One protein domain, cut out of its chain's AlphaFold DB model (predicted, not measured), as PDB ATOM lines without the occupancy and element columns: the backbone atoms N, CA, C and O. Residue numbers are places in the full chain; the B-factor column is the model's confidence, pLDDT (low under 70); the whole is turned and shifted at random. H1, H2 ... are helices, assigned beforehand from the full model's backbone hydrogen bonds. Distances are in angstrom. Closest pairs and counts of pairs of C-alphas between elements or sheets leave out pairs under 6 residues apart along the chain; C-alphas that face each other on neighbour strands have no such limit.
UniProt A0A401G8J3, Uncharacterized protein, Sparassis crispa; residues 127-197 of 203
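AT A GLANCE: This is residues 127 to 197 of the 203 residues of an uncharacterized protein of Sparassis crispa (UniProt A0A401G8J3). One long straight helix, H3, makes the length of the domain, and at its first end two short helices, H1 and H2, form a small head with it. H1 packs across the side of H3 near that end, H2 crosses H1, and residues 169 to 197 of H3 stick out as a free arm. The printed part has 71 residues with three named helices, in the order H1, H2, H3, and no named strand; the class is all helix. The whole is extended, with a radius of gyration of the C-alphas of 21.9 A, and spans 67 by 26 by 15 A.

IN THESE COORDINATES: H3 holds residues 155 to 197 and measures 64.6 A, from C-alpha 155 at (-44.810, -43.029, -14.306) to C-alpha 197 at (-48.065, -51.570, -78.211). H2 holds residues 143 to 152 and measures 14.1 A. H1 holds residues 127 to 134 and measures 10.1 A, beginning with C-alpha 127 at (-49.045, -36.032, -23.833).

HOW THE PARTS SIT: H3 touches H1 with residues 161 to 165 alone. Their closest C-alphas, those of Leu 129 and Tyr 161, are 6.6 A apart, and their lines are about perpendicular, at 74 degrees. H1 and H2 only just touch, with 3 pairs of C-alphas within 8 A; the closest are those of Ser 127 and Trp 150, 6.9 A apart. Their lines are about perpendicular, at 83 degrees. H2 and H3, joined by a tight link, are only just apart, with their closest C-alphas at 8.2 A. In H1 and H2 every O i to N i+4 pair is within hydrogen-bond range; in H3, 30 of 39 are.

THE WHOLE: The C-alphas of Ala 152 and Ala 197, the two farthest apart, are 68.2 A apart. Residues 169 to 197 stand free; the body without them spans 29 by 19 by 14 A. The printed part has no cut, and the link from H1 to H2 is short, with 8 residues. The mean pLDDT of the printed part is 74.7, and residues 172 to 197 are under 70.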
ATOM      1  N   SER A 127     -48.121 -36.990 -24.447       86.06
ATOM      2  CA  SER A 127     -49.045 -36.032 -23.833       86.06
ATOM      3  C   SER A 127     -50.258 -35.740 -24.720       86.06
ATOM      4  O   SER A 127     -51.363 -35.560 -24.223       86.06
ATOM      5  N   ASN A 128     -50.095 -35.725 -26.044       90.06
ATOM      6  CA  ASN A 128     -51.211 -35.497 -26.951       90.06
ATOM      7  C   ASN A 128     -52.126 -36.726 -27.062       90.06
ATOM      8  O   ASN A 128     -53.338 -36.570 -27.160       90.06
ATOM      9  N   LEU A 129     -51.567 -37.935 -26.989       88.31
ATOM     10  CA  LEU A 129     -52.354 -39.166 -26.893       88.31
ATOM     11  C   LEU A 129     -53.157 -39.206 -25.591       88.31
ATOM     12  O   LEU A 129     -54.357 -39.447 -25.631       88.31
ATOM     13  N   PHE A 130     -52.536 -38.847 -24.467       89.00
ATOM     14  CA  PHE A 130     -53.249 -38.703 -23.201       89.00
ATOM     15  C   PHE A 130     -54.340 -37.622 -23.264       89.00
ATOM     16  O   PHE A 130     -55.429 -37.801 -22.729       89.00
ATOM     17  N   ALA A 131     -54.096 -36.509 -23.964       89.88
ATOM     18  CA  ALA A 131     -55.108 -35.472 -24.158       89.88
ATOM     19  C   ALA A 131     -56.353 -35.981 -24.898       89.88
ATOM     20  O   ALA A 131     -57.456 -35.541 -24.576       89.88
ATOM     21  N   ILE A 132     -56.189 -36.884 -25.869       90.44
ATOM     22  CA  ILE A 132     -57.308 -37.481 -26.611       90.44
ATOM     23  C   ILE A 132     -58.202 -38.299 -25.673       90.44
ATOM     24  O   ILE A 132     -59.420 -38.165 -25.753       90.44
ATOM     25  N   ASP A 133     -57.612 -39.064 -24.756       90.00
ATOM     26  CA  ASP A 133     -58.362 -39.900 -23.808       90.00
ATOM     27  C   ASP A 133     -58.962 -39.082 -22.655       90.00
ATOM     28  O   ASP A 133     -60.030 -39.389 -22.131       90.00
ATOM     29  N   TRP A 134     -58.288 -38.003 -22.263       89.62
ATOM     30  CA  TRP A 134     -58.674 -37.180 -21.122       89.62
ATOM     31  C   TRP A 134     -59.773 -36.160 -21.450       89.62
ATOM     32  O   TRP A 134     -60.645 -35.900 -20.618       89.62
ATOM     33  N   LEU A 135     -59.758 -35.561 -22.647       90.31
ATOM     34  CA  LEU A 135     -60.682 -34.485 -23.038       90.31
ATOM     35  C   LEU A 135     -62.178 -34.851 -23.035       90.31
ATOM     36  O   LEU A 135     -62.962 -33.988 -22.632       90.31
ATOM     37  N   PRO A 136     -62.611 -36.064 -23.439       89.06
ATOM     38  CA  PRO A 136     -64.020 -36.464 -23.390       89.06
ATOM     39  C   PRO A 136     -64.621 -36.380 -21.982       89.06
ATOM     40  O   PRO A 136     -65.764 -35.951 -21.824       89.06
ATOM     41  N   THR A 137     -63.825 -36.723 -20.967       89.38
ATOM     42  CA  THR A 137     -64.198 -36.711 -19.543       89.38
ATOM     43  C   THR A 137     -63.954 -35.349 -18.884       89.38
ATOM     44  O   THR A 137     -64.475 -35.065 -17.810       89.38
ATOM     45  N   ASN A 138     -63.157 -34.485 -19.520       86.12
ATOM     46  CA  ASN A 138     -62.689 -33.207 -18.979       86.12
ATOM     47  C   ASN A 138     -63.027 -32.036 -19.916       86.12
ATOM     48  O   ASN A 138     -62.219 -31.133 -20.160       86.12
ATOM     49  N   GLN A 139     -64.241 -32.048 -20.463       83.50
ATOM     50  CA  GLN A 139     -64.695 -31.021 -21.394       83.50
ATOM     51  C   GLN A 139     -64.736 -29.650 -20.716       83.50
ATOM     52  O   GLN A 139     -65.259 -29.493 -19.620       83.50
ATOM     53  N   GLY A 140     -64.196 -28.627 -21.383       79.44
ATOM     54  CA  GLY A 140     -64.150 -27.280 -20.803       79.44
ATOM     55  C   GLY A 140     -62.873 -26.964 -20.041       79.44
ATOM     56  O   GLY A 140     -62.588 -25.778 -19.890       79.44
ATOM     57  N   LYS A 141     -62.085 -27.976 -19.660       86.88
ATOM     58  CA  LYS A 141     -60.843 -27.748 -18.931       86.88
ATOM     59  C   LYS A 141     -59.794 -27.026 -19.772       86.88
ATOM     60  O   LYS A 141     -59.722 -27.134 -21.004       86.88
ATOM     61  N   SER A 142     -58.998 -26.229 -19.080       88.00
ATOM     62  CA  SER A 142     -57.949 -25.408 -19.665       88.00
ATOM     63  C   SER A 142     -56.677 -26.207 -19.944       88.00
ATOM     64  O   SER A 142     -56.465 -27.307 -19.427       88.00
ATOM     65  N   ARG A 143     -55.794 -25.635 -20.769       86.38
ATOM     66  CA  ARG A 143     -54.461 -26.193 -21.036       86.38
ATOM     67  C   ARG A 143     -53.632 -26.389 -19.759       86.38
ATOM     68  O   ARG A 143     -52.856 -27.344 -19.690       86.38
ATOM     69  N   ASP A 144     -53.806 -25.527 -18.763       86.94
ATOM     70  CA  ASP A 144     -53.058 -25.603 -17.504       86.94
ATOM     71  C   ASP A 144     -53.544 -26.766 -16.639       86.94
ATOM     72  O   ASP A 144     -52.731 -27.524 -16.120       86.94
ATOM     73  N   GLU A 145     -54.859 -26.985 -16.568       88.81
ATOM     74  CA  GLU A 145     -55.439 -28.137 -15.864       88.81
ATOM     75  C   GLU A 145     -55.040 -29.460 -16.515       88.81
ATOM     76  O   GLU A 145     -54.750 -30.428 -15.817       88.81
ATOM     77  N   PHE A 146     -54.971 -29.498 -17.848       90.19
ATOM     78  CA  PHE A 146     -54.417 -30.647 -18.556       90.19
ATOM     79  C   PHE A 146     -52.941 -30.869 -18.204       90.19
ATOM     80  O   PHE A 146     -52.526 -32.000 -17.975       90.19
ATOM     81  N   SER A 147     -52.141 -29.800 -18.165       87.12
ATOM     82  CA  SER A 147     -50.706 -29.902 -17.872       87.12
ATOM     83  C   SER A 147     -50.469 -30.385 -16.441       87.12
ATOM     84  O   SER A 147     -49.606 -31.230 -16.221       87.12
ATOM     85  N   ALA A 148     -51.285 -29.923 -15.491       90.00
ATOM     86  CA  ALA A 148     -51.294 -30.423 -14.122       90.00
ATOM     87  C   ALA A 148     -51.732 -31.893 -14.052       90.00
ATOM     88  O   ALA A 148     -51.068 -32.689 -13.394       90.00
ATOM     89  N   ALA A 149     -52.791 -32.277 -14.775       90.19
ATOM     90  CA  ALA A 149     -53.237 -33.666 -14.846       90.19
ATOM     91  C   ALA A 149     -52.137 -34.571 -15.414       90.19
ATOM     92  O   ALA A 149     -51.813 -35.574 -14.799       90.19
ATOM     93  N   TRP A 150     -51.505 -34.182 -16.524       89.38
ATOM     94  CA  TRP A 150     -50.386 -34.911 -17.129       89.38
ATOM     95  C   TRP A 150     -49.157 -34.993 -16.216       89.38
ATOM     96  O   TRP A 150     -48.479 -36.021 -16.190       89.38
ATOM     97  N   ALA A 151     -48.861 -33.937 -15.454       89.44
ATOM     98  CA  ALA A 151     -47.785 -33.948 -14.466       89.44
ATOM     99  C   ALA A 151     -48.083 -34.915 -13.308       89.44
ATOM    100  O   ALA A 151     -47.171 -35.606 -12.857       89.44
ATOM    101  N   ALA A 152     -49.351 -35.002 -12.896       91.19
ATOM    102  CA  ALA A 152     -49.840 -35.900 -11.851       91.19
ATOM    103  C   ALA A 152     -50.022 -37.359 -12.309       91.19
ATOM    104  O   ALA A 152     -50.197 -38.227 -11.460       91.19
ATOM    105  N   VAL A 153     -49.969 -37.642 -13.619       89.56
ATOM    106  CA  VAL A 153     -49.982 -39.016 -14.142       89.56
ATOM    107  C   VAL A 153     -48.763 -39.781 -13.621       89.56
ATOM    108  O   VAL A 153     -47.617 -39.352 -13.779       89.56
ATOM    109  N   ASP A 154     -49.031 -40.945 -13.044       90.25
ATOM    110  CA  ASP A 154     -48.056 -41.933 -12.597       90.25
ATOM    111  C   ASP A 154     -47.111 -42.378 -13.724       90.25
ATOM    112  O   ASP A 154     -47.463 -42.451 -14.906       90.25
ATOM    113  N   ALA A 155     -45.866 -42.691 -13.352       87.19
ATOM    114  CA  ALA A 155     -44.810 -43.029 -14.306       87.19
ATOM    115  C   ALA A 155     -45.168 -44.237 -15.189       87.19
ATOM    116  O   ALA A 155     -44.784 -44.281 -16.357       87.19
ATOM    117  N   GLU A 156     -45.940 -45.189 -14.663       85.06
ATOM    118  CA  GLU A 156     -46.412 -46.349 -15.421       85.06
ATOM    119  C   GLU A 156     -47.347 -45.929 -16.561       85.06
ATOM    120  O   GLU A 156     -47.163 -46.326 -17.714       85.06
ATOM    121  N   THR A 157     -48.320 -45.072 -16.265       86.69
ATOM    122  CA  THR A 157     -49.255 -44.555 -17.262       86.69
ATOM    123  C   THR A 157     -48.542 -43.647 -18.264       86.69
ATOM    124  O   THR A 157     -48.774 -43.758 -19.469       86.69
ATOM    125  N   ARG A 158     -47.581 -42.829 -17.819       86.38
ATOM    126  CA  ARG A 158     -46.732 -42.028 -18.717       86.38
ATOM    127  C   ARG A 158     -45.950 -42.918 -19.692       86.38
ATOM    128  O   ARG A 158     -45.976 -42.666 -20.898       86.38
ATOM    129  N   LYS A 159     -45.366 -44.015 -19.197       87.44
ATOM    130  CA  LYS A 159     -44.647 -45.007 -20.008       87.44
ATOM    131  C   LYS A 159     -45.553 -45.688 -21.039       87.44
ATOM    132  O   LYS A 159     -45.131 -45.872 -22.179       87.44
ATOM    133  N   LYS A 160     -46.812 -46.001 -20.697       89.50
ATOM    134  CA  LYS A 160     -47.801 -46.535 -21.662       89.50
ATOM    135  C   LYS A 160     -47.972 -45.588 -22.854       89.50
ATOM    136  O   LYS A 160     -47.869 -46.017 -24.004       89.50
ATOM    137  N   TYR A 161     -48.153 -44.292 -22.600       87.06
ATOM    138  CA  TYR A 161     -48.308 -43.301 -23.668       87.06
ATOM    139  C   TYR A 161     -47.015 -43.016 -24.439       87.06
ATOM    140  O   TYR A 161     -47.079 -42.741 -25.635       87.06
ATOM    141  N   GLU A 162     -45.844 -43.125 -23.810       87.56
ATOM    142  CA  GLU A 162     -44.550 -43.050 -24.500       87.56
ATOM    143  C   GLU A 162     -44.368 -44.203 -25.492       87.56
ATOM    144  O   GLU A 162     -44.056 -43.958 -26.660       87.56
ATOM    145  N   VAL A 163     -44.660 -45.440 -25.083       86.88
ATOM    146  CA  VAL A 163     -44.612 -46.613 -25.973       86.88
ATOM    147  C   VAL A 163     -45.602 -46.459 -27.127       86.88
ATOM    148  O   VAL A 163     -45.242 -46.681 -28.287       86.88
ATOM    149  N   LEU A 164     -46.830 -46.006 -26.852       83.25
ATOM    150  CA  LEU A 164     -47.823 -45.730 -27.894       83.25
ATOM    151  C   LEU A 164     -47.362 -44.618 -28.845       83.25
ATOM    152  O   LEU A 164     -47.562 -44.726 -30.056       83.25
ATOM    153  N   SER A 165     -46.709 -43.576 -28.325       84.31
ATOM    154  CA  SER A 165     -46.165 -42.476 -29.125       84.31
ATOM    155  C   SER A 165     -45.069 -42.961 -30.081       84.31
ATOM    156  O   SER A 165     -45.111 -42.668 -31.278       84.31
ATOM    157  N   ALA A 166     -44.138 -43.782 -29.586       82.88
ATOM    158  CA  ALA A 166     -43.060 -44.370 -30.372       82.88
ATOM    159  C   ALA A 166     -43.606 -45.338 -31.430       82.88
ATOM    160  O   ALA A 166     -43.199 -45.288 -32.594       82.88
ATOM    161  N   THR A 167     -44.592 -46.154 -31.054       79.69
ATOM    162  CA  THR A 167     -45.263 -47.095 -31.959       79.69
ATOM    163  C   THR A 167     -45.979 -46.354 -33.083       79.69
ATOM    164  O   THR A 167     -45.766 -46.669 -34.251       79.69
ATOM    165  N   LYS A 168     -46.758 -45.309 -32.773       78.38
ATOM    166  CA  LYS A 168     -47.456 -44.500 -33.787       78.38
ATOM    167  C   LYS A 168     -46.500 -43.719 -34.687       78.38
ATOM    168  O   LYS A 168     -46.726 -43.657 -35.894       78.38
ATOM    169  N   LYS A 169     -45.410 -43.163 -34.146       77.19
ATOM    170  CA  LYS A 169     -44.353 -42.521 -34.951       77.19
ATOM    171  C   LYS A 169     -43.697 -43.521 -35.907       77.19
ATOM    172  O   LYS A 169     -43.480 -43.203 -37.076       77.19
ATOM    173  N   THR A 170     -43.439 -44.738 -35.436       71.94
ATOM    174  CA  THR A 170     -42.860 -45.816 -36.248       71.94
ATOM    175  C   THR A 170     -43.839 -46.303 -37.316       71.94
ATOM    176  O   THR A 170     -43.450 -46.429 -38.472       71.94
ATOM    177  N   ALA A 171     -45.116 -46.489 -36.973       71.19
ATOM    178  CA  ALA A 171     -46.170 -46.862 -37.913       71.19
ATOM    179  C   ALA A 171     -46.348 -45.814 -39.019       71.19
ATOM    180  O   ALA A 171     -46.344 -46.171 -40.192       71.19
ATOM    181  N   ALA A 172     -46.385 -44.521 -38.675       68.12
ATOM    182  CA  ALA A 172     -46.461 -43.442 -39.662       68.12
ATOM    183  C   ALA A 172     -45.249 -43.442 -40.615       68.12
ATOM    184  O   ALA A 172     -45.391 -43.244 -41.821       68.12
ATOM    185  N   LYS A 173     -44.046 -43.724 -40.098       68.12
ATOM    186  CA  LYS A 173     -42.830 -43.850 -40.917       68.12
ATOM    187  C   LYS A 173     -42.858 -45.093 -41.815       68.12
ATOM    188  O   LYS A 173     -42.408 -45.031 -42.959       68.12
ATOM    189  N   MET A 174     -43.379 -46.213 -41.317       61.81
ATOM    190  CA  MET A 174     -43.555 -47.451 -42.081       61.81
ATOM    191  C   MET A 174     -44.616 -47.293 -43.177       61.81
ATOM    192  O   MET A 174     -44.405 -47.765 -44.290       61.81
ATOM    193  N   GLU A 175     -45.713 -46.584 -42.907       56.59
ATOM    194  CA  GLU A 175     -46.762 -46.268 -43.883       56.59
ATOM    195  C   GLU A 175     -46.220 -45.382 -45.016       56.59
ATOM    196  O   GLU A 175     -46.389 -45.679 -46.201       56.59
ATOM    197  N   GLU A 176     -45.456 -44.350 -44.662       54.94
ATOM    198  CA  GLU A 176     -44.748 -43.481 -45.603       54.94
ATOM    199  C   GLU A 176     -43.714 -44.270 -46.449       54.94
ATOM    200  O   GLU A 176     -43.527 -44.010 -47.645       54.94
ATOM    201  N   ALA A 177     -43.067 -45.288 -45.869       58.84
ATOM    202  CA  ALA A 177     -42.159 -46.190 -46.580       58.84
ATOM    203  C   ALA A 177     -42.899 -47.195 -47.487       58.84
ATOM    204  O   ALA A 177     -42.439 -47.479 -48.597       58.84
ATOM    205  N   ALA A 178     -44.058 -47.698 -47.060       59.12
ATOM    206  CA  ALA A 178     -44.911 -48.586 -47.842       59.12
ATOM    207  C   ALA A 178     -45.490 -47.862 -49.066       59.12
ATOM    208  O   ALA A 178     -45.432 -48.388 -50.179       59.12
ATOM    209  N   LYS A 179     -45.929 -46.609 -48.903       59.22
ATOM    210  CA  LYS A 179     -46.406 -45.771 -50.009       59.22
ATOM    211  C   LYS A 179     -45.308 -45.511 -51.042       59.22
ATOM    212  O   LYS A 179     -45.547 -45.653 -52.241       59.22
ATOM    213  N   ARG A 180     -44.069 -45.243 -50.603       58.62
ATOM    214  CA  ARG A 180     -42.908 -45.121 -51.510       58.62
ATOM    215  C   ARG A 180     -42.599 -46.420 -52.269       58.62
ATOM    216  O   ARG A 180     -42.227 -46.354 -53.441       58.62
ATOM    217  N   LYS A 181     -42.757 -47.592 -51.644       56.47
ATOM    218  CA  LYS A 181     -42.566 -48.889 -52.323       56.47
ATOM    219  C   LYS A 181     -43.686 -49.186 -53.328       56.47
ATOM    220  O   LYS A 181     -43.383 -49.614 -54.440       56.47
ATOM    221  N   ALA A 182     -44.937 -48.860 -53.004       54.31
ATOM    222  CA  ALA A 182     -46.067 -48.992 -53.927       54.31
ATOM    223  C   ALA A 182     -45.932 -48.073 -55.159       54.31
ATOM    224  O   ALA A 182     -46.149 -48.513 -56.286       54.31
ATOM    225  N   SER A 183     -45.472 -46.826 -54.985       52.25
ATOM    226  CA  SER A 183     -45.228 -45.903 -56.109       52.25
ATOM    227  C   SER A 183     -44.069 -46.319 -57.025       52.25
ATOM    228  O   SER A 183     -44.038 -45.932 -58.192       52.25
ATOM    229  N   ARG A 184     -43.105 -47.111 -56.538       50.38
ATOM    230  CA  ARG A 184     -42.029 -47.661 -57.384       50.38
ATOM    231  C   ARG A 184     -42.494 -48.852 -58.232       50.38
ATOM    232  O   ARG A 184     -41.990 -49.013 -59.340       50.38
ATOM    233  N   ALA A 185     -43.472 -49.630 -57.765       46.72
ATOM    234  CA  ALA A 185     -44.013 -50.774 -58.503       46.72
ATOM    235  C   ALA A 185     -44.891 -50.356 -59.703       46.72
ATOM    236  O   ALA A 185     -44.847 -50.988 -60.757       46.72
ATOM    237  N   THR A 186     -45.626 -49.244 -59.606       51.00
ATOM    238  CA  THR A 186     -46.491 -48.766 -60.704       51.00
ATOM    239  C   THR A 186     -45.728 -48.058 -61.827       51.00
ATOM    240  O   THR A 186     -46.206 -48.005 -62.960       51.00
ATOM    241  N   LYS A 187     -44.508 -47.567 -61.570       50.06
ATOM    242  CA  LYS A 187     -43.654 -46.978 -62.618       50.06
ATOM    243  C   LYS A 187     -42.959 -48.038 -63.485       50.06
ATOM    244  O   LYS A 187     -42.663 -47.765 -64.645       50.06
ATOM    245  N   ALA A 188     -42.736 -49.241 -62.953       48.06
ATOM    246  CA  ALA A 188     -42.139 -50.355 -63.693       48.06
ATOM    247  C   ALA A 188     -43.131 -51.035 -64.660       48.06
ATOM    248  O   ALA A 188     -42.724 -51.473 -65.731       48.06
ATOM    249  N   THR A 189     -44.433 -51.058 -64.344       49.03
ATOM    250  CA  THR A 189     -45.438 -51.700 -65.216       49.03
ATOM    251  C   THR A 189     -45.803 -50.855 -66.447       49.03
ATOM    252  O   THR A 189     -46.012 -51.382 -67.537       49.03
ATOM    253  N   ASN A 190     -45.778 -49.519 -66.334       48.00
ATOM    254  CA  ASN A 190     -46.141 -48.642 -67.456       48.00
ATOM    255  C   ASN A 190     -45.080 -48.637 -68.581       48.00
ATOM    256  O   ASN A 190     -45.394 -48.399 -69.743       48.00
ATOM    257  N   LYS A 191     -43.818 -48.972 -68.272       49.66
ATOM    258  CA  LYS A 191     -42.771 -49.100 -69.299       49.66
ATOM    259  C   LYS A 191     -42.843 -50.421 -70.077       49.66
ATOM    260  O   LYS A 191     -42.413 -50.459 -71.224       49.66
ATOM    261  N   SER A 192     -43.420 -51.477 -69.498       52.62
ATOM    262  CA  SER A 192     -43.588 -52.755 -70.203       52.62
ATOM    263  C   SER A 192     -44.749 -52.713 -71.203       52.62
ATOM    264  O   SER A 192     -44.629 -53.259 -72.296       52.62
ATOM    265  N   ASN A 193     -45.840 -52.004 -70.885       49.94
ATOM    266  CA  ASN A 193     -46.983 -51.878 -71.800       49.94
ATOM    267  C   ASN A 193     -46.713 -50.968 -73.010       49.94
ATOM    268  O   ASN A 193     -47.268 -51.209 -74.079       49.94
ATOM    269  N   ALA A 194     -45.830 -49.971 -72.886       55.34
ATOM    270  CA  ALA A 194     -45.438 -49.128 -74.019       55.34
ATOM    271  C   ALA A 194     -44.652 -49.902 -75.098       55.34
ATOM    272  O   ALA A 194     -44.781 -49.606 -76.283       55.34
ATOM    273  N   ASN A 195     -43.886 -50.926 -74.707       52.34
ATOM    274  CA  ASN A 195     -43.083 -51.718 -75.643       52.34
ATOM    275  C   ASN A 195     -43.896 -52.799 -76.375       52.34
ATOM    276  O   ASN A 195     -43.522 -53.182 -77.479       52.34
ATOM    277  N   ILE A 196     -45.008 -53.274 -75.801       52.19
ATOM    278  CA  ILE A 196     -45.893 -54.244 -76.469       52.19
ATOM    279  C   ILE A 196     -46.786 -53.550 -77.511       52.19
ATOM    280  O   ILE A 196     -47.000 -54.095 -78.587       52.19
ATOM    281  N   ALA A 197     -47.244 -52.321 -77.254       52.56
ATOM    282  CA  ALA A 197     -48.065 -51.570 -78.211       52.56
ATOM    283  C   ALA A 197     -47.289 -51.090 -79.458       52.56
ATOM    284  O   ALA A 197     -47.883 -50.929 -80.520       52.56
TER     285      ALA A 197